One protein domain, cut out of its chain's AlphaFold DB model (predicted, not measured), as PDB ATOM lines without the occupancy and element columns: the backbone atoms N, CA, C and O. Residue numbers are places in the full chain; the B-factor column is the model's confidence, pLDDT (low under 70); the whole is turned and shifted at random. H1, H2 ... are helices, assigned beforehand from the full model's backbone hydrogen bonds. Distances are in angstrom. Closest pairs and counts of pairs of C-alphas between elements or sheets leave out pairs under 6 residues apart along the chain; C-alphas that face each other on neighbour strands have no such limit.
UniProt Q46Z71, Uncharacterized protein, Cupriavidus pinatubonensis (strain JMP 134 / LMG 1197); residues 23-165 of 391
ATOM      1  N   PRO A  23      -1.962 -31.306  -1.437       76.25
ATOM      2  CA  PRO A  23      -1.086 -30.284  -2.021       76.25
ATOM      3  C   PRO A  23      -1.860 -29.038  -2.484       76.25
ATOM      4  O   PRO A  23      -1.415 -27.914  -2.264       76.25
ATOM      5  N   ASP A  24      -3.080 -29.239  -2.989       82.00
ATOM      6  CA  ASP A  24      -3.994 -28.182  -3.438       82.00
ATOM      7  C   ASP A  24      -4.452 -27.234  -2.321       82.00
ATOM      8  O   ASP A  24      -4.680 -26.053  -2.562       82.00
ATOM      9  N   ALA A  25      -4.573 -27.717  -1.083       82.19
ATOM     10  CA  ALA A  25      -4.887 -26.862   0.060       82.19
ATOM     11  C   ALA A  25      -3.623 -26.215   0.655       82.19
ATOM     12  O   ALA A  25      -3.681 -25.101   1.173       82.19
ATOM     13  N   LEU A  26      -2.475 -26.897   0.576       85.19
ATOM     14  CA  LEU A  26      -1.211 -26.422   1.143       85.19
ATOM     15  C   LEU A  26      -0.587 -25.282   0.333       85.19
ATOM     16  O   LEU A  26      -0.126 -24.308   0.926       85.19
ATOM     17  N   LEU A  27      -0.576 -25.371  -0.998       85.50
ATOM     18  CA  LEU A  27       0.132 -24.411  -1.852       85.50
ATOM     19  C   LEU A  27      -0.407 -22.973  -1.737       85.50
ATOM     20  O   LEU A  27       0.399 -22.073  -1.478       85.50
ATOM     21  N   PRO A  28      -1.730 -22.722  -1.802       85.88
ATOM     22  CA  PRO A  28      -2.271 -21.385  -1.566       85.88
ATOM     23  C   PRO A  28      -2.011 -20.881  -0.140       85.88
ATOM     24  O   PRO A  28      -1.788 -19.689   0.064       85.88
ATOM     25  N   MET A  29      -1.998 -21.774   0.861       87.38
ATOM     26  CA  MET A  29      -1.676 -21.397   2.242       87.38
ATOM     27  C   MET A  29      -0.212 -20.987   2.407       87.38
ATOM     28  O   MET A  29       0.069 -20.063   3.168       87.38
ATOM     29  N   ILE A  30       0.714 -21.662   1.722       87.25
ATOM     30  CA  ILE A  30       2.134 -21.292   1.710       87.25
ATOM     31  C   ILE A  30       2.310 -19.931   1.038       87.25
ATOM     32  O   ILE A  30       2.926 -19.053   1.640       87.25
ATOM     33  N   ALA A  31       1.709 -19.732  -0.140       85.38
ATOM     34  CA  ALA A  31       1.735 -18.449  -0.839       85.38
ATOM     35  C   ALA A  31       1.176 -17.320   0.044       85.38
ATOM     36  O   ALA A  31       1.853 -16.330   0.289       85.38
ATOM     37  N   GLY A  32      -0.007 -17.503   0.636       85.19
ATOM     38  CA  GLY A  32      -0.646 -16.487   1.477       85.19
ATOM     39  C   GLY A  32       0.030 -16.223   2.830       85.19
ATOM     40  O   GLY A  32      -0.277 -15.221   3.472       85.19
ATOM     41  N   ARG A  33       0.930 -17.102   3.296       86.44
ATOM     42  CA  ARG A  33       1.627 -16.985   4.595       86.44
ATOM     43  C   ARG A  33       3.148 -16.899   4.450       86.44
ATOM     44  O   ARG A  33       3.865 -17.188   5.408       86.44
ATOM     45  N   TYR A  34       3.642 -16.490   3.281       82.31
ATOM     46  CA  TYR A  34       5.075 -16.453   2.960       82.31
ATOM     47  C   TYR A  34       5.915 -15.609   3.940       82.31
ATOM     48  O   TYR A  34       7.083 -15.916   4.166       82.31
ATOM     49  N   SER A  35       5.327 -14.568   4.541       83.31
ATOM     50  CA  SER A  35       5.967 -13.645   5.491       83.31
ATOM     51  C   SER A  35       5.634 -13.936   6.960       83.31
ATOM     52  O   SER A  35       5.899 -13.115   7.837       83.31
ATOM     53  N   ASN A  36       5.024 -15.089   7.258       86.62
ATOM     54  CA  ASN A  36       4.617 -15.427   8.616       86.62
ATOM     55  C   ASN A  36       5.833 -15.484   9.575       86.62
ATOM     56  O   ASN A  36       6.793 -16.207   9.296       86.62
ATOM     57  N   PRO A  37       5.776 -14.798  10.735       78.25
ATOM     58  CA  PRO A  37       6.919 -14.644  11.638       78.25
ATOM     59  C   PRO A  37       7.316 -15.931  12.376       78.25
ATOM     60  O   PRO A  37       8.374 -15.985  12.992       78.25
ATOM     61  N   SER A  38       6.499 -16.987  12.321       83.44
ATOM     62  CA  SER A  38       6.776 -18.280  12.955       83.44
ATOM     63  C   SER A  38       7.606 -19.222  12.074       83.44
ATOM     64  O   SER A  38       7.590 -20.428  12.302       83.44
ATOM     65  N   ASN A  39       8.295 -18.715  11.042       81.75
ATOM     66  CA  ASN A  39       9.051 -19.524  10.075       81.75
ATOM     67  C   ASN A  39       8.199 -20.610   9.389       81.75
ATOM     68  O   ASN A  39       8.690 -21.687   9.037       81.75
ATOM     69  N   TYR A  40       6.909 -20.325   9.179       86.88
ATOM     70  CA  TYR A  40       5.974 -21.258   8.547       86.88
ATOM     71  C   TYR A  40       6.466 -21.702   7.165       86.88
ATOM     72  O   TYR A  40       6.476 -22.895   6.866       86.88
ATOM     73  N   LEU A  41       6.944 -20.751   6.354       87.25
ATOM     74  CA  LEU A  41       7.474 -21.026   5.021       87.25
ATOM     75  C   LEU A  41       8.620 -22.049   5.067       87.25
ATOM     76  O   LEU A  41       8.560 -23.073   4.387       87.25
ATOM     77  N   TYR A  42       9.602 -21.808   5.941       87.31
ATOM     78  CA  TYR A  42      10.752 -22.688   6.158       87.31
ATOM     79  C   TYR A  42      10.367 -24.087   6.643       87.31
ATOM     80  O   TYR A  42      11.044 -25.059   6.322       87.31
ATOM     81  N   SER A  43       9.267 -24.196   7.387       87.12
ATOM     82  CA  SER A  43       8.808 -25.461   7.967       87.12
ATOM     83  C   SER A  43       8.030 -26.326   6.973       87.12
ATOM     84  O   SER A  43       8.090 -27.551   7.038       87.12
ATOM     85  N   VAL A  44       7.273 -25.707   6.062       87.75
ATOM     86  CA  VAL A  44       6.272 -26.418   5.246       87.75
ATOM     87  C   VAL A  44       6.701 -26.577   3.791       87.75
ATOM     88  O   VAL A  44       6.444 -27.623   3.191       87.75
ATOM     89  N   PHE A  45       7.380 -25.586   3.209       90.50
ATOM     90  CA  PHE A  45       7.733 -25.626   1.788       90.50
ATOM     91  C   PHE A  45       8.640 -26.810   1.405       90.50
ATOM     92  O   PHE A  45       8.302 -27.486   0.433       90.50
ATOM     93  N   PRO A  46       9.685 -27.181   2.179       90.81
ATOM     94  CA  PRO A  46      10.566 -28.295   1.819       90.81
ATOM     95  C   PRO A  46       9.825 -29.630   1.704       90.81
ATOM     96  O   PRO A  46      10.094 -30.430   0.815       90.81
ATOM     97  N   SER A  47       8.836 -29.846   2.577       87.75
ATOM     98  CA  SER A  47       7.995 -31.049   2.554       87.75
ATOM     99  C   SER A  47       6.958 -31.021   1.428       87.75
ATOM    100  O   SER A  47       6.410 -32.060   1.068       87.75
ATOM    101  N   THR A  48       6.674 -29.838   0.879       87.38
ATOM    102  CA  THR A  48       5.667 -29.635  -0.168       87.38
ATOM    103  C   THR A  48       6.252 -29.817  -1.567       87.38
ATOM    104  O   THR A  48       5.545 -30.306  -2.444       87.38
ATOM    105  N   VAL A  49       7.534 -29.497  -1.784       89.44
ATOM    106  CA  VAL A  49       8.188 -29.608  -3.103       89.44
ATOM    107  C   VAL A  49       8.029 -31.002  -3.741       89.44
ATOM    108  O   VAL A  49       7.521 -31.074  -4.860       89.44
ATOM    109  N   PRO A  50       8.308 -32.130  -3.050       86.50
ATOM    110  CA  PRO A  50       8.135 -33.463  -3.642       86.50
ATOM    111  C   PRO A  50       6.679 -33.814  -3.979       86.50
ATOM    112  O   PRO A  50       6.419 -34.778  -4.706       86.50
ATOM    113  N   LEU A  51       5.724 -33.071  -3.411       87.38
ATOM    114  CA  LEU A  51       4.293 -33.272  -3.595       87.38
ATOM    115  C   LEU A  51       3.717 -32.434  -4.743       87.38
ATOM    116  O   LEU A  51       2.570 -32.669  -5.119       87.38
ATOM    117  N   LEU A  52       4.492 -31.507  -5.326       86.81
ATOM    118  CA  LEU A  52       4.053 -30.657  -6.441       86.81
ATOM    119  C   LEU A  52       3.535 -31.479  -7.626       86.81
ATOM    120  O   LEU A  52       2.506 -31.148  -8.201       86.81
ATOM    121  N   LYS A  53       4.168 -32.620  -7.923       84.94
ATOM    122  CA  LYS A  53       3.733 -33.544  -8.987       84.94
ATOM    123  C   LYS A  53       2.337 -34.153  -8.789       84.94
ATOM    124  O   LYS A  53       1.798 -34.732  -9.724       84.94
ATOM    125  N   TYR A  54       1.779 -34.073  -7.580       86.50
ATOM    126  CA  TYR A  54       0.432 -34.553  -7.257       86.50
ATOM    127  C   TYR A  54      -0.580 -33.411  -7.091       86.50
ATOM    128  O   TYR A  54      -1.740 -33.681  -6.787       86.50
ATOM    129  N   ALA A  55      -0.150 -32.154  -7.229       86.38
ATOM    130  CA  ALA A  55      -1.030 -30.998  -7.145       86.38
ATOM    131  C   ALA A  55      -1.797 -30.802  -8.459       86.38
ATOM    132  O   ALA A  55      -1.268 -31.031  -9.550       86.38
ATOM    133  N   THR A  56      -3.036 -30.331  -8.361       88.75
ATOM    134  CA  THR A  56      -3.832 -29.970  -9.529       88.75
ATOM    135  C   THR A  56      -3.176 -28.764 -10.221       88.75
ATOM    136  O   THR A  56      -2.954 -27.738  -9.566       88.75
ATOM    137  N   PRO A  57      -2.867 -28.833 -11.535       88.38
ATOM    138  CA  PRO A  57      -2.116 -27.785 -12.232       88.38
ATOM    139  C   PRO A  57      -2.688 -26.368 -12.063       88.38
ATOM    140  O   PRO A  57      -1.943 -25.423 -11.801       88.38
ATOM    141  N   ASN A  58      -4.014 -26.228 -12.111       88.81
ATOM    142  CA  ASN A  58      -4.696 -24.934 -12.014       88.81
ATOM    143  C   ASN A  58      -4.637 -24.299 -10.613       88.81
ATOM    144  O   ASN A  58      -4.919 -23.111 -10.473       88.81
ATOM    145  N   VAL A  59      -4.262 -25.068  -9.585       88.00
ATOM    146  CA  VAL A  59      -3.994 -24.576  -8.227       88.00
ATOM    147  C   VAL A  59      -2.503 -24.313  -8.052       88.00
ATOM    148  O   VAL A  59      -2.110 -23.260  -7.548       88.00
ATOM    149  N   MET A  60      -1.667 -25.255  -8.492       90.81
ATOM    150  CA  MET A  60      -0.218 -25.180  -8.334       90.81
ATOM    151  C   MET A  60       0.385 -23.977  -9.056       90.81
ATOM    152  O   MET A  60       1.151 -23.229  -8.452       90.81
ATOM    153  N   GLY A  61       0.047 -23.789 -10.334       91.50
ATOM    154  CA  GLY A  61       0.652 -22.754 -11.167       91.50
ATOM    155  C   GLY A  61       0.464 -21.338 -10.606       91.50
ATOM    156  O   GLY A  61       1.464 -20.663 -10.333       91.50
ATOM    157  N   PRO A  62      -0.779 -20.893 -10.338       92.00
ATOM    158  CA  PRO A  62      -1.030 -19.584  -9.738       92.00
ATOM    159  C   PRO A  62      -0.416 -19.422  -8.342       92.00
ATOM    160  O   PRO A  62       0.126 -18.359  -8.039       92.00
ATOM    161  N   ALA A  63      -0.443 -20.465  -7.503       91.69
ATOM    162  CA  ALA A  63       0.135 -20.404  -6.160       91.69
ATOM    163  C   ALA A  63       1.664 -20.238  -6.191       91.69
ATOM    164  O   ALA A  63       2.203 -19.427  -5.437       91.69
ATOM    165  N   LEU A  64       2.363 -20.954  -7.081       93.06
ATOM    166  CA  LEU A  64       3.806 -20.790  -7.281       93.06
ATOM    167  C   LEU A  64       4.134 -19.399  -7.828       93.06
ATOM    168  O   LEU A  64       5.018 -18.731  -7.290       93.06
ATOM    169  N   GLN A  65       3.395 -18.931  -8.839       94.25
ATOM    170  CA  GLN A  65       3.582 -17.589  -9.396       94.25
ATOM    171  C   GLN A  65       3.441 -16.513  -8.312       94.25
ATOM    172  O   GLN A  65       4.290 -15.630  -8.190       94.25
ATOM    173  N   GLN A  66       2.388 -16.604  -7.496       93.81
ATOM    174  CA  GLN A  66       2.135 -15.669  -6.406       93.81
ATOM    175  C   GLN A  66       3.233 -15.723  -5.338       93.81
ATOM    176  O   GLN A  66       3.723 -14.674  -4.921       93.81
ATOM    177  N   LEU A  67       3.631 -16.925  -4.908       93.62
ATOM    178  CA  LEU A  67       4.655 -17.113  -3.881       93.62
ATOM    179  C   LEU A  67       5.977 -16.452  -4.287       93.62
ATOM    180  O   LEU A  67       6.532 -15.674  -3.511       93.62
ATOM    181  N   PHE A  68       6.461 -16.715  -5.504       94.19
ATOM    182  CA  PHE A  68       7.712 -16.126  -5.986       94.19
ATOM    183  C   PHE A  68       7.578 -14.625  -6.242       94.19
ATOM    184  O   PHE A  68       8.486 -13.880  -5.887       94.19
ATOM    185  N   ALA A  69       6.440 -14.146  -6.756       92.62
ATOM    186  CA  ALA A  69       6.194 -12.711  -6.910       92.62
ATOM    187  C   ALA A  69       6.280 -11.951  -5.575       92.62
ATOM    188  O   ALA A  69       6.880 -10.878  -5.515       92.62
ATOM    189  N   GLN A  70       5.713 -12.515  -4.506       90.31
ATOM    190  CA  GLN A  70       5.684 -11.903  -3.176       90.31
ATOM    191  C   GLN A  70       7.017 -12.031  -2.429       90.31
ATOM    192  O   GLN A  70       7.449 -11.088  -1.761       90.31
ATOM    193  N   ALA A  71       7.694 -13.175  -2.556       89.56
ATOM    194  CA  ALA A  71       8.937 -13.439  -1.842       89.56
ATOM    195  C   ALA A  71      10.098 -12.526  -2.264       89.56
ATOM    196  O   ALA A  71      11.005 -12.327  -1.461       89.56
ATOM    197  N   LYS A  72      10.057 -11.907  -3.455       86.00
ATOM    198  CA  LYS A  72      11.068 -10.923  -3.906       86.00
ATOM    199  C   LYS A  72      11.300  -9.790  -2.911       86.00
ATOM    200  O   LYS A  72      12.423  -9.324  -2.768       86.00
ATOM    201  N   GLY A  73      10.247  -9.358  -2.211       85.94
ATOM    202  CA  GLY A  73      10.338  -8.309  -1.192       85.94
ATOM    203  C   GLY A  73      11.057  -8.744   0.092       85.94
ATOM    204  O   GLY A  73      11.247  -7.926   0.986       85.94
ATOM    205  N   MET A  74      11.435 -10.020   0.210       87.00
ATOM    206  CA  MET A  74      12.114 -10.604   1.366       87.00
ATOM    207  C   MET A  74      13.351 -11.382   0.888       87.00
ATOM    208  O   MET A  74      13.252 -12.589   0.647       87.00
ATOM    209  N   PRO A  75      14.523 -10.728   0.761       83.00
ATOM    210  CA  PRO A  75      15.686 -11.299   0.080       83.00
ATOM    211  C   PRO A  75      16.090 -12.706   0.545       83.00
ATOM    212  O   PRO A  75      16.268 -13.606  -0.278       83.00
ATOM    213  N   GLY A  76      16.114 -12.939   1.862       81.81
ATOM    214  CA  GLY A  76      16.434 -14.253   2.425       81.81
ATOM    215  C   GLY A  76      15.436 -15.359   2.050       81.81
ATOM    216  O   GLY A  76      15.840 -16.505   1.868       81.81
ATOM    217  N   HIS A  77      14.146 -15.033   1.885       88.56
ATOM    218  CA  HIS A  77      13.124 -16.008   1.481       88.56
ATOM    219  C   HIS A  77      13.261 -16.361   0.003       88.56
ATOM    220  O   HIS A  77      13.127 -17.525  -0.363       88.56
ATOM    221  N   TYR A  78      13.536 -15.368  -0.841       91.62
ATOM    222  CA  TYR A  78      13.551 -15.542  -2.288       91.62
ATOM    223  C   TYR A  78      14.639 -16.519  -2.747       91.62
ATOM    224  O   TYR A  78      14.340 -17.530  -3.385       91.62
ATOM    225  N   SER A  79      15.894 -16.288  -2.350       89.94
ATOM    226  CA  SER A  79      17.000 -17.189  -2.707       89.94
ATOM    227  C   SER A  79      16.823 -18.592  -2.107       89.94
ATOM    228  O   SER A  79      17.074 -19.608  -2.763       89.94
ATOM    229  N   TRP A  80      16.301 -18.671  -0.878       91.50
ATOM    230  CA  TRP A  80      16.004 -19.946  -0.228       91.50
ATOM    231  C   TRP A  80      14.910 -20.738  -0.957       91.50
ATOM    232  O   TRP A  80      15.069 -21.940  -1.167       91.50
ATOM    233  N   LEU A  81      13.835 -20.087  -1.410       93.81
ATOM    234  CA  LEU A  81      12.778 -20.728  -2.195       93.81
ATOM    235  C   LEU A  81      13.328 -21.342  -3.483       93.81
ATOM    236  O   LEU A  81      13.063 -22.512  -3.764       93.81
ATOM    237  N   HIS A  82      14.141 -20.582  -4.220       95.00
ATOM    238  CA  HIS A  82      14.820 -21.076  -5.416       95.00
ATOM    239  C   HIS A  82      15.679 -22.314  -5.121       95.00
ATOM    240  O   HIS A  82      15.650 -23.269  -5.895       95.00
ATOM    241  N   SER A  83      16.377 -22.350  -3.979       92.44
ATOM    242  CA  SER A  83      17.205 -23.502  -3.595       92.44
ATOM    243  C   SER A  83      16.418 -24.810  -3.461       92.44
ATOM    244  O   SER A  83      16.940 -25.871  -3.798       92.44
ATOM    245  N   TRP A  84      15.162 -24.735  -3.013       93.06
ATOM    246  CA  TRP A  84      14.322 -25.910  -2.787       93.06
ATOM    247  C   TRP A  84      13.605 -26.394  -4.036       93.06
ATOM    248  O   TRP A  84      13.417 -27.594  -4.177       93.06
ATOM    249  N   ILE A  85      13.208 -25.491  -4.934       93.12
ATOM    250  CA  ILE A  85      12.436 -25.859  -6.130       93.12
ATOM    251  C   ILE A  85      13.302 -26.053  -7.380       93.12
ATOM    252  O   ILE A  85      12.781 -26.465  -8.411       93.12
ATOM    253  N   ALA A  86      14.609 -25.765  -7.319       92.81
ATOM    254  CA  ALA A  86      15.503 -25.726  -8.479       92.81
ATOM    255  C   ALA A  86      15.315 -26.905  -9.454       92.81
ATOM    256  O   ALA A  86      15.257 -26.702 -10.663       92.81
ATOM    257  N   ARG A  87      15.162 -28.128  -8.936       90.06
ATOM    258  CA  ARG A  87      15.024 -29.354  -9.741       90.06
ATOM    259  C   ARG A  87      13.580 -29.778 -10.011       90.06
ATOM    260  O   ARG A  87      13.360 -30.695 -10.791       90.06
ATOM    261  N   ASP A  88      12.615 -29.085  -9.421       92.38
ATOM    262  CA  ASP A  88      11.209 -29.490  -9.349       92.38
ATOM    263  C   ASP A  88      10.253 -28.442  -9.949       92.38
ATOM    264  O   ASP A  88       9.037 -28.547  -9.799       92.38
ATOM    265  N   TRP A  89      10.776 -27.434 -10.663       93.81
ATOM    266  CA  TRP A  89       9.946 -26.502 -11.437       93.81
ATOM    267  C   TRP A  89       8.972 -27.251 -12.365       93.81
ATOM    268  O   TRP A  89       9.409 -28.170 -13.059       93.81
ATOM    269  N   PRO A  90       7.676 -26.906 -12.417       91.62
ATOM    270  CA  PRO A  90       6.748 -27.566 -13.327       91.62
ATOM    271  C   PRO A  90       6.981 -27.147 -14.786       91.62
ATOM    272  O   PRO A  90       7.307 -25.998 -15.078       91.62
ATOM    273  N   GLU A  91       6.793 -28.087 -15.712       88.88
ATOM    274  CA  GLU A  91       6.828 -27.816 -17.155       88.88
ATOM    275  C   GLU A  91       5.620 -26.988 -17.590       88.88
ATOM    276  O   GLU A  91       4.521 -27.156 -17.058       88.88
ATOM    277  N   ARG A  92       5.798 -26.099 -18.576       83.38
ATOM    278  CA  ARG A  92       4.692 -25.284 -19.099       83.38
ATOM    279  C   ARG A  92       3.592 -26.186 -19.660       83.38
ATOM    280  O   ARG A  92       3.845 -27.048 -20.493       83.38
ATOM    281  N   SER A  93       2.355 -25.940 -19.240       86.12
ATOM    282  CA  SER A  93       1.166 -26.591 -19.790       86.12
ATOM    283  C   SER A  93      -0.047 -25.674 -19.656       86.12
ATOM    284  O   SER A  93      -0.096 -24.835 -18.755       86.12
ATOM    285  N   GLU A  94      -1.046 -25.848 -20.526       80.94
ATOM    286  CA  GLU A  94      -2.284 -25.046 -20.513       80.94
ATOM    287  C   GLU A  94      -3.020 -25.117 -19.160       80.94
ATOM    288  O   GLU A  94      -3.704 -24.178 -18.763       80.94
ATOM    289  N   GLY A  95      -2.830 -26.206 -18.407       84.06
ATOM    290  CA  GLY A  95      -3.437 -26.407 -17.094       84.06
ATOM    291  C   GLY A  95      -2.857 -25.547 -15.966       84.06
ATOM    292  O   GLY A  95      -3.492 -25.455 -14.921       84.06
ATOM    293  N   LEU A  96      -1.688 -24.915 -16.138       85.50
ATOM    294  CA  LEU A  96      -1.004 -24.158 -15.072       85.50
ATOM    295  C   LEU A  96      -1.453 -22.693 -14.940       85.50
ATOM    296  O   LEU A  96      -0.947 -21.966 -14.082       85.50
ATOM    297  N   GLY A  97      -2.418 -22.247 -15.747       87.81
ATOM    298  CA  GLY A  97      -3.014 -20.916 -15.620       87.81
ATOM    299  C   GLY A  97      -1.984 -19.786 -15.743       87.81
ATOM    300  O   GLY A  97      -1.314 -19.666 -16.762       87.81
ATOM    301  N   SER A  98      -1.863 -18.944 -14.711       88.44
ATOM    302  CA  SER A  98      -1.001 -17.748 -14.706       88.44
ATOM    303  C   SER A  98       0.484 -18.016 -14.414       88.44
ATOM    304  O   SER A  98       1.218 -17.073 -14.126       88.44
ATOM    305  N   TYR A  99       0.919 -19.276 -14.392       94.12
ATOM    306  CA  TYR A  99       2.319 -19.632 -14.171       94.12
ATOM    307  C   TYR A  99       3.185 -19.249 -15.373       94.12
ATOM    308  O   TYR A  99       2.973 -19.750 -16.476       94.12
ATOM    309  N   ASP A 100       4.194 -18.410 -15.142       94.06
ATOM    310  CA  ASP A 100       5.153 -18.011 -16.166       94.06
ATOM    311  C   ASP A 100       6.604 -18.208 -15.684       94.06
ATOM    312  O   ASP A 100       7.164 -17.343 -15.000       94.06
ATOM    313  N   PRO A 101       7.261 -19.319 -16.082       95.06
ATOM    314  CA  PRO A 101       8.683 -19.535 -15.825       95.06
ATOM    315  C   PRO A 101       9.576 -18.398 -16.326       95.06
ATOM    316  O   PRO A 101      10.616 -18.136 -15.732       95.06
ATOM    317  N   GLN A 102       9.191 -17.716 -17.411       96.19
ATOM    318  CA  GLN A 102      10.008 -16.654 -17.995       96.19
ATOM    319  C   GLN A 102      10.022 -15.427 -17.089       96.19
ATOM    320  O   GLN A 102      11.087 -14.859 -16.853       96.19
ATOM    321  N   ALA A 103       8.861 -15.037 -16.558       95.94
ATOM    322  CA  ALA A 103       8.768 -13.974 -15.567       95.94
ATOM    323  C   ALA A 103       9.631 -14.299 -14.340       95.94
ATOM    324  O   ALA A 103      10.513 -13.515 -14.003       95.94
ATOM    325  N   ILE A 104       9.469 -15.493 -13.754       96.44
ATOM    326  CA  ILE A 104      10.240 -15.923 -12.574       96.44
ATOM    327  C   ILE A 104      11.752 -15.915 -12.852       96.44
ATOM    328  O   ILE A 104      12.533 -15.471 -12.012       96.44
ATOM    329  N   TYR A 105      12.177 -16.371 -14.030       97.25
ATOM    330  CA  TYR A 105      13.583 -16.358 -14.427       97.25
ATOM    331  C   TYR A 105      14.135 -14.933 -14.579       97.25
ATOM    332  O   TYR A 105      15.206 -14.623 -14.054       97.25
ATOM    333  N   ASN A 106      13.395 -14.043 -15.247       97.69
ATOM    334  CA  ASN A 106      13.774 -12.634 -15.389       97.69
ATOM    335  C   ASN A 106      13.846 -11.930 -14.028       97.69
ATOM    336  O   ASN A 106      14.738 -11.123 -13.783       97.69
ATOM    337  N   ASP A 107      12.930 -12.268 -13.127       96.50
ATOM    338  CA  ASP A 107      12.920 -11.745 -11.770       96.50
ATOM    339  C   ASP A 107      14.106 -12.250 -10.943       96.50
ATOM    340  O   ASP A 107      14.699 -11.488 -10.182       96.50
ATOM    341  N   ALA A 108      14.470 -13.526 -11.095       96.38
ATOM    342  CA  ALA A 108      15.657 -14.107 -10.476       96.38
ATOM    343  C   ALA A 108      16.946 -13.437 -10.968       96.38
ATOM    344  O   ALA A 108      17.800 -13.101 -10.150       96.38
ATOM    345  N   HIS A 109      17.055 -13.171 -12.274       97.06
ATOM    346  CA  HIS A 109      18.153 -12.387 -12.847       97.06
ATOM    347  C   HIS A 109      18.208 -10.981 -12.241       97.06
ATOM    348  O   HIS A 109      19.223 -10.616 -11.653       97.06
ATOM    349  N   ALA A 110      17.108 -10.224 -12.288       96.56
ATOM    350  CA  ALA A 110      17.054  -8.871 -11.732       96.56
ATOM    351  C   ALA A 110      17.394  -8.840 -10.229       96.56
ATOM    352  O   ALA A 110      18.099  -7.939  -9.763       96.56
ATOM    353  N   PHE A 111      16.936  -9.844  -9.476       95.62
ATOM    354  CA  PHE A 111      17.264 -10.014  -8.066       95.62
ATOM    355  C   PHE A 111      18.760 -10.281  -7.854       95.62
ATOM    356  O   PHE A 111      19.361  -9.627  -7.004       95.62
ATOM    357  N   ALA A 112      19.373 -11.171  -8.644       95.06
ATOM    358  CA  ALA A 112      20.802 -11.479  -8.563       95.06
ATOM    359  C   ALA A 112      21.685 -10.245  -8.784       95.06
ATOM    360  O   ALA A 112      22.671 -10.057  -8.073       95.06
ATOM    361  N   ILE A 113      21.300  -9.386  -9.730       94.88
ATOM    362  CA  ILE A 113      21.997  -8.127 -10.005       94.88
ATOM    363  C   ILE A 113      21.804  -7.112  -8.868       94.88
ATOM    364  O   ILE A 113      22.749  -6.422  -8.492       94.88
ATOM    365  N   SER A 114      20.593  -7.016  -8.311       93.88
ATOM    366  CA  SER A 114      20.238  -5.982  -7.324       93.88
ATOM    367  C   SER A 114      20.656  -6.329  -5.893       93.88
ATOM    368  O   SER A 114      20.957  -5.436  -5.102       93.88
ATOM    369  N   TYR A 115      20.695  -7.621  -5.555       92.69
ATOM    370  CA  TYR A 115      21.038  -8.127  -4.226       92.69
ATOM    371  C   TYR A 115      22.080  -9.263  -4.284       92.69
ATOM    372  O   TYR A 115      21.801 -10.366  -3.795       92.69
ATOM    373  N   PRO A 116      23.296  -9.043  -4.834       91.38
ATOM    374  CA  PRO A 116      24.304 -10.101  -4.930       91.38
ATOM    375  C   PRO A 116      24.637 -10.798  -3.595       91.38
ATOM    376  O   PRO A 116      24.702 -12.028  -3.586       91.38
ATOM    377  N   PRO A 117      24.755 -10.094  -2.444       89.88
ATOM    378  CA  PRO A 117      25.023 -10.744  -1.156       89.88
ATOM    379  C   PRO A 117      23.905 -11.674  -0.655       89.88
ATOM    380  O   PRO A 117      24.168 -12.585   0.126       89.88
ATOM    381  N   GLU A 118      22.666 -11.473  -1.101       89.38
ATOM    382  CA  GLU A 118      21.512 -12.308  -0.724       89.38
ATOM    383  C   GLU A 118      21.265 -13.438  -1.740       89.38
ATOM    384  O   GLU A 118      20.485 -14.367  -1.512       89.38
ATOM    385  N   SER A 119      21.963 -13.389  -2.872       87.38
ATOM    386  CA  SER A 119      21.769 -14.262  -4.025       87.38
ATOM    387  C   SER A 119      22.627 -15.517  -3.928       87.38
ATOM    388  O   SER A 119      23.546 -15.745  -4.708       87.38
ATOM    389  N   LYS A 120      22.298 -16.339  -2.931       78.25
ATOM    390  CA  LYS A 120      23.002 -17.594  -2.648       78.25
ATOM    391  C   LYS A 120      22.935 -18.616  -3.793       78.25
ATOM    392  O   LYS A 120      22.064 -18.547  -4.661       78.25
ATOM    393  N   LYS A 121      23.784 -19.650  -3.728       75.12
ATOM    394  CA  LYS A 121      23.946 -20.760  -4.692       75.12
ATOM    395  C   LYS A 121      22.629 -21.353  -5.205       75.12
ATOM    396  O   LYS A 121      22.548 -21.769  -6.363       75.12
ATOM    397  N   GLY A 122      21.602 -21.405  -4.359       86.88
ATOM    398  CA  GLY A 122      20.277 -21.910  -4.718       86.88
ATOM    399  C   GLY A 122      19.608 -21.153  -5.866       86.88
ATOM    400  O   GLY A 122      19.021 -21.787  -6.739       86.88
ATOM    401  N   LEU A 123      19.756 -19.824  -5.911       93.56
ATOM    402  CA  LEU A 123      19.204 -18.974  -6.967       93.56
ATOM    403  C   LEU A 123      19.813 -19.312  -8.332       93.56
ATOM    404  O   LEU A 123      19.092 -19.638  -9.271       93.56
ATOM    405  N   LEU A 124      21.147 -19.313  -8.416       94.25
ATOM    406  CA  LEU A 124      21.869 -19.631  -9.651       94.25
ATOM    407  C   LEU A 124      21.601 -21.064 -10.117       94.25
ATOM    408  O   LEU A 124      21.372 -21.296 -11.300       94.25
ATOM    409  N   THR A 125      21.569 -22.019  -9.182       92.88
ATOM    410  CA  THR A 125      21.243 -23.422  -9.489       92.88
ATOM    411  C   THR A 125      19.830 -23.534 -10.056       92.88
ATOM    412  O   THR A 125      19.621 -24.217 -11.051       92.88
ATOM    413  N   SER A 126      18.863 -22.832  -9.464       95.31
ATOM    414  CA  SER A 126      17.494 -22.790  -9.975       95.31
ATOM    415  C   SER A 126      17.426 -22.226 -11.390       95.31
ATOM    416  O   SER A 126      16.733 -22.795 -12.223       95.31
ATOM    417  N   MET A 127      18.114 -21.119 -11.668       95.81
ATOM    418  CA  MET A 127      18.132 -20.535 -13.011       95.81
ATOM    419  C   MET A 127      18.776 -21.486 -14.033       95.81
ATOM    420  O   MET A 127      18.230 -21.681 -15.117       95.81
ATOM    421  N   ALA A 128      19.888 -22.131 -13.670       94.44
ATOM    422  CA  ALA A 128      20.556 -23.119 -14.516       94.44
ATOM    423  C   ALA A 128      19.654 -24.323 -14.837       94.44
ATOM    424  O   ALA A 128      19.574 -24.746 -15.987       94.44
ATOM    425  N   GLU A 129      18.925 -24.848 -13.848       94.62
ATOM    426  CA  GLU A 129      17.981 -25.951 -14.064       94.62
ATOM    427  C   GLU A 129      16.789 -25.537 -14.946       94.62
ATOM    428  O   GLU A 129      16.320 -26.345 -15.745       94.62
ATOM    429  N   MET A 130      16.324 -24.283 -14.872       95.69
ATOM    430  CA  MET A 130      15.271 -23.784 -15.770       95.69
ATOM    431  C   MET A 130      15.720 -23.755 -17.237       95.69
ATOM    432  O   MET A 130      14.928 -24.114 -18.107       95.69
ATOM    433  N   LEU A 131      16.975 -23.382 -17.514       94.69
ATOM    434  CA  LEU A 131      17.562 -23.465 -18.859       94.69
ATOM    435  C   LEU A 131      17.742 -24.920 -19.304       94.69
ATOM    436  O   LEU A 131      17.313 -25.295 -20.391       94.69
ATOM    437  N   LYS A 132      18.338 -25.753 -18.444       93.50
ATOM    438  CA  LYS A 132      18.626 -27.166 -18.733       93.50
ATOM    439  C   LYS A 132      17.368 -27.977 -19.049       93.50
ATOM    440  O   LYS A 132      17.428 -28.923 -19.826       93.50
ATOM    441  N   ARG A 133      16.247 -27.630 -18.420       93.06
ATOM    442  CA  ARG A 133      14.941 -28.274 -18.611       93.06
ATOM    443  C   ARG A 133      14.067 -27.561 -19.644       93.06
ATOM    444  O   ARG A 133      12.877 -27.841 -19.708       93.06
ATOM    445  N   GLU A 134      14.641 -26.624 -20.400       94.38
ATOM    446  CA  GLU A 134      13.972 -25.897 -21.485       94.38
ATOM    447  C   GLU A 134      12.691 -25.159 -21.038       94.38
ATOM    448  O   GLU A 134      11.774 -24.918 -21.821       94.38
ATOM    449  N   LEU A 135      12.618 -24.757 -19.760       95.06
ATOM    450  CA  LEU A 135      11.498 -23.972 -19.219       95.06
ATOM    451  C   LEU A 135      11.549 -22.508 -19.671       95.06
ATOM    452  O   LEU A 135      10.524 -21.810 -19.672       95.06
ATOM    453  N   VAL A 136      12.752 -22.061 -20.033       95.44
ATOM    454  CA  VAL A 136      13.064 -20.774 -20.654       95.44
ATOM    455  C   VAL A 136      13.982 -20.996 -21.867       95.44
ATOM    456  O   VAL A 136      14.685 -22.008 -21.916       95.44
ATOM    457  N   PRO A 137      13.992 -20.085 -22.857       94.44
ATOM    458  CA  PRO A 137      14.795 -20.243 -24.067       94.44
ATOM    459  C   PRO A 137      16.301 -20.278 -23.783       94.44
ATOM    460  O   PRO A 137      16.803 -19.502 -22.975       94.44
ATOM    461  N   ALA A 138      17.051 -21.084 -24.536       92.50
ATOM    462  CA  ALA A 138      18.512 -21.149 -24.422       92.50
ATOM    463  C   ALA A 138      19.217 -19.799 -24.681       92.50
ATOM    464  O   ALA A 138      20.317 -19.577 -24.181       92.50
ATOM    465  N   SER A 139      18.580 -18.875 -25.416       92.75
ATOM    466  CA  SER A 139      19.087 -17.513 -25.647       92.75
ATOM    467  C   SER A 139      19.216 -16.677 -24.367       92.75
ATOM    468  O   SER A 139      19.914 -15.667 -24.375       92.75
ATOM    469  N   ASP A 140      18.566 -17.087 -23.276       94.44
ATOM    470  CA  ASP A 140      18.651 -16.432 -21.970       94.44
ATOM    471  C   ASP A 140      19.848 -16.907 -21.119       94.44
ATOM    472  O   ASP A 140      19.990 -16.491 -19.963       94.44
ATOM    473  N   SER A 141      20.741 -17.737 -21.671       93.31
ATOM    474  CA  SER A 141      21.987 -18.155 -21.008       93.31
ATOM    475  C   SER A 141      22.892 -16.977 -20.632       93.31
ATOM    476  O   SER A 141      23.540 -17.006 -19.585       93.31
ATOM    477  N   SER A 142      22.879 -15.894 -21.416       93.25
ATOM    478  CA  SER A 142      23.613 -14.657 -21.116       93.25
ATOM    479  C   SER A 142      23.154 -14.004 -19.808       93.25
ATOM    480  O   SER A 142      23.987 -13.540 -19.032       93.25
ATOM    481  N   LYS A 143      21.852 -14.051 -19.487       95.62
ATOM    482  CA  LYS A 143      21.327 -13.568 -18.199       95.62
ATOM    483  C   LYS A 143      21.842 -14.412 -17.036       95.62
ATOM    484  O   LYS A 143      22.170 -13.870 -15.984       95.62
ATOM    485  N   LEU A 144      21.953 -15.732 -17.207       95.31
ATOM    486  CA  LEU A 144      22.552 -16.583 -16.178       95.31
ATOM    487  C   LEU A 144      24.036 -16.250 -15.982       95.31
ATOM    488  O   LEU A 144      24.485 -16.160 -14.841       95.31
ATOM    489  N   ALA A 145      24.776 -16.020 -17.070       95.00
ATOM    490  CA  ALA A 145      26.172 -15.590 -17.015       95.00
ATOM    491  C   ALA A 145      26.328 -14.261 -16.252       95.00
ATOM    492  O   ALA A 145      27.168 -14.152 -15.356       95.00
ATOM    493  N   GLU A 146      25.481 -13.271 -16.547       95.31
ATOM    494  CA  GLU A 146      25.450 -11.982 -15.848       95.31
ATOM    495  C   GLU A 146      25.117 -12.130 -14.358       95.31
ATOM    496  O   GLU A 146      25.831 -11.583 -13.515       95.31
ATOM    497  N   ALA A 147      24.080 -12.904 -14.021       95.31
ATOM    498  CA  ALA A 147      23.705 -13.183 -12.638       95.31
ATOM    499  C   ALA A 147      24.845 -13.876 -11.879       95.31
ATOM    500  O   ALA A 147      25.178 -13.480 -10.764       95.31
ATOM    501  N   ALA A 148      25.488 -14.873 -12.490       95.25
ATOM    502  CA  ALA A 148      26.612 -15.577 -11.886       95.25
ATOM    503  C   ALA A 148      27.817 -14.649 -11.662       95.25
ATOM    504  O   ALA A 148      28.434 -14.713 -10.600       95.25
ATOM    505  N   CYS A 149      28.116 -13.742 -12.599       95.12
ATOM    506  CA  CYS A 149      29.164 -12.729 -12.430       95.12
ATOM    507  C   CYS A 149      28.829 -11.710 -11.328       95.12
ATOM    508  O   CYS A 149      29.721 -11.289 -10.593       95.12
ATOM    509  N   ALA A 150      27.561 -11.320 -11.180       94.25
ATOM    510  CA  ALA A 150      27.141 -10.437 -10.093       94.25
ATOM    511  C   ALA A 150      27.294 -11.122  -8.730       94.25
ATOM    512  O   ALA A 150      27.917 -10.564  -7.828       94.25
ATOM    513  N   VAL A 151      26.806 -12.362  -8.600       93.44
ATOM    514  CA  VAL A 151      26.950 -13.166  -7.376       93.44
ATOM    515  C   VAL A 151      28.417 -13.437  -7.064       93.44
ATOM    516  O   VAL A 151      28.797 -13.345  -5.904       93.44
ATOM    517  N   TRP A 152      29.260 -13.687  -8.069       94.56
ATOM    518  CA  TRP A 152      30.713 -13.819  -7.898       94.56
ATOM    519  C   TRP A 152      31.326 -12.610  -7.185       94.56
ATOM    520  O   TRP A 152      32.213 -12.774  -6.355       94.56
ATOM    521  N   GLY A 153      30.805 -11.407  -7.453       89.19
ATOM    522  CA  GLY A 153      31.187 -10.168  -6.779       89.19
ATOM    523  C   GLY A 153      31.061 -10.202  -5.251       89.19
ATOM    524  O   GLY A 153      31.830  -9.535  -4.565       89.19
ATOM    525  N   ALA A 154      30.105 -10.969  -4.720       88.62
ATOM    526  CA  ALA A 154      29.840 -11.075  -3.285       88.62
ATOM    527  C   ALA A 154      30.254 -12.434  -2.694       88.62
ATOM    528  O   ALA A 154      30.750 -12.487  -1.574       88.62
ATOM    529  N   HIS A 155      30.061 -13.517  -3.452       87.38
ATOM    530  CA  HIS A 155      30.234 -14.908  -3.034       87.38
ATOM    531  C   HIS A 155      30.932 -15.741  -4.129       87.38
ATOM    532  O   HIS A 155      30.275 -16.550  -4.799       87.38
ATOM    533  N   PRO A 156      32.260 -15.591  -4.328       88.81
ATOM    534  CA  PRO A 156      32.995 -16.294  -5.386       88.81
ATOM    535  C   PRO A 156      32.783 -17.819  -5.378       88.81
ATOM    536  O   PRO A 156      32.455 -18.422  -6.403       88.81
ATOM    537  N   SER A 157      32.872 -18.443  -4.201       83.25
ATOM    538  CA  SER A 157      32.714 -19.895  -4.033       83.25
ATOM    539  C   SER A 157      31.309 -20.397  -4.395       83.25
ATOM    540  O   SER A 157      31.148 -21.521  -4.879       83.25
ATOM    541  N   GLU A 158      30.274 -19.575  -4.199       82.94
ATOM    542  CA  GLU A 158      28.895 -19.951  -4.524       82.94
ATOM    543  C   GLU A 158      28.611 -19.847  -6.028       82.94
ATOM    544  O   GLU A 158      27.969 -20.736  -6.599       82.94
ATOM    545  N   ALA A 159      29.142 -18.812  -6.684       91.31
ATOM    546  CA  ALA A 159      28.992 -18.605  -8.123       91.31
ATOM    547  C   ALA A 159      29.831 -19.577  -8.965       91.31
ATOM    548  O   ALA A 159      29.417 -19.943 -10.068       91.31
ATOM    549  N   GLN A 160      30.964 -20.060  -8.441       90.94
ATOM    550  CA  GLN A 160      31.889 -20.952  -9.151       90.94
ATOM    551  C   GLN A 160      31.196 -22.160  -9.795       90.94
ATOM    552  O   GLN A 160      31.483 -22.491 -10.943       90.94
ATOM    553  N   THR A 161      30.297 -22.840  -9.070       88.38
ATOM    554  CA  THR A 161      29.621 -24.041  -9.604       88.38
ATOM    555  C   THR A 161      28.770 -23.700 -10.826       88.38
ATOM    556  O   THR A 161      28.711 -24.491 -11.760       88.38
ATOM    557  N   CYS A 162      28.133 -22.526 -10.816       90.69
ATOM    558  CA  CYS A 162      27.303 -22.058 -11.916       90.69
ATOM    559  C   CYS A 162      28.166 -21.705 -13.129       90.69
ATOM    560  O   CYS A 162      27.951 -22.261 -14.196       90.69
ATOM    561  N   ILE A 163      29.199 -20.867 -12.949       93.19
ATOM    562  CA  ILE A 163      30.065 -20.398 -14.049       93.19
ATOM    563  C   ILE A 163      30.763 -21.562 -14.764       93.19
ATOM    564  O   ILE A 163      30.960 -21.517 -15.971       93.19
ATOM    565  N   LYS A 164      31.134 -22.610 -14.023       91.62
ATOM    566  CA  LYS A 164      31.747 -23.819 -14.590       91.62
ATOM    567  C   LYS A 164      30.747 -24.771 -15.254       91.62
ATOM    568  O   LYS A 164      31.172 -25.788 -15.792       91.62
ATOM    569  N   GLY A 165      29.450 -24.521 -15.109       84.75
ATOM    570  CA  GLY A 165      28.398 -25.381 -15.629       84.75
ATOM    571  C   GLY A 165      28.305 -25.327 -17.150       84.75
ATOM    572  O   GLY A 165      28.620 -24.314 -17.776       84.75
TER     573      GLY A 165
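This is residues 23 to 165 of the 391 residues of an uncharacterized protein of Cupriavidus pinatubonensis (strain JMP 134 / LMG 1197) (UniProt Q46Z71). Eight helices run up and down in two facing rows, the chain passing from one row to the other as it winds along the longest axis. H1, H3, H5 and H7 make one row and run the same way; H2, H4, H6 and H8 make the other and run against them. The printed part has 143 residues, with H1 to H8 in order along the chain and no named strand; the class is all helix. The whole is compact, with a radius of gyration of the C-alphas of 14.4 A and spans of 40 by 35 by 21 A.

H1, residues 23 to 32, begins at C-alpha 23 (-1.086, -30.284, -2.021). H2 is residues 40 to 54, 21.4 A long, and H3 residues 57 to 71, 20.9 A. H4 is residues 75 to 85, and H5 residues 101 to 114, 19.7 A, beginning at C-alpha 101 (8.683, -19.535, -15.825). H6 is residues 121 to 132, and H7 residues 138 to 152, 21.8 A. H8, residues 156 to 163, ends at C-alpha 163 (30.065, -20.398, -14.049).

H1 to H7 form an up-and-down bundle, each helix running against the one before it. H1 touches H3 at a shallow tilt of 23 degrees, the C-alphas of Ala 31 and Leu 67 being closest at 4.4 A. H1 and H2 are a hairpin, closest at the C-alphas of Ile 30 and Leu 41, 6.3 A. H3 and H5 only just touch, with 3 pairs of C-alphas within 8 A. H4 and H5 are near each other. The hub is H6, which touches H4, H5, H7 and H8. H6 touches H4 with residues 121 to 126 alone, at a steep tilt of 45 degrees; the C-alphas of Ser 83 and Gly 122 are closest at 3.6 A. H7 and H8 are a hairpin, closest at the C-alphas of Trp 152 and Ala 159, 5.1 A. H1 and H8 are apart. In H5 and H6 every O i to N i+4 pair is within hydrogen-bond range; the counts are 4 of 6 in H1, 5 of 11 in H2, beside 7 of 12 O i to N i+3 pairs, 10 of 11 in H3, 6 of 7 in H4, 9 of 11 in H7 and 2 of 4 in H8.

The C-alphas of Ser 38 and Ser 139, the two farthest apart, are 40.5 A apart. The printed part has no cut. The link from H4 to H5, residues 86 to 100, is long. No printed residue is under 70 in pLDDT; the mean of the printed part is 90.2.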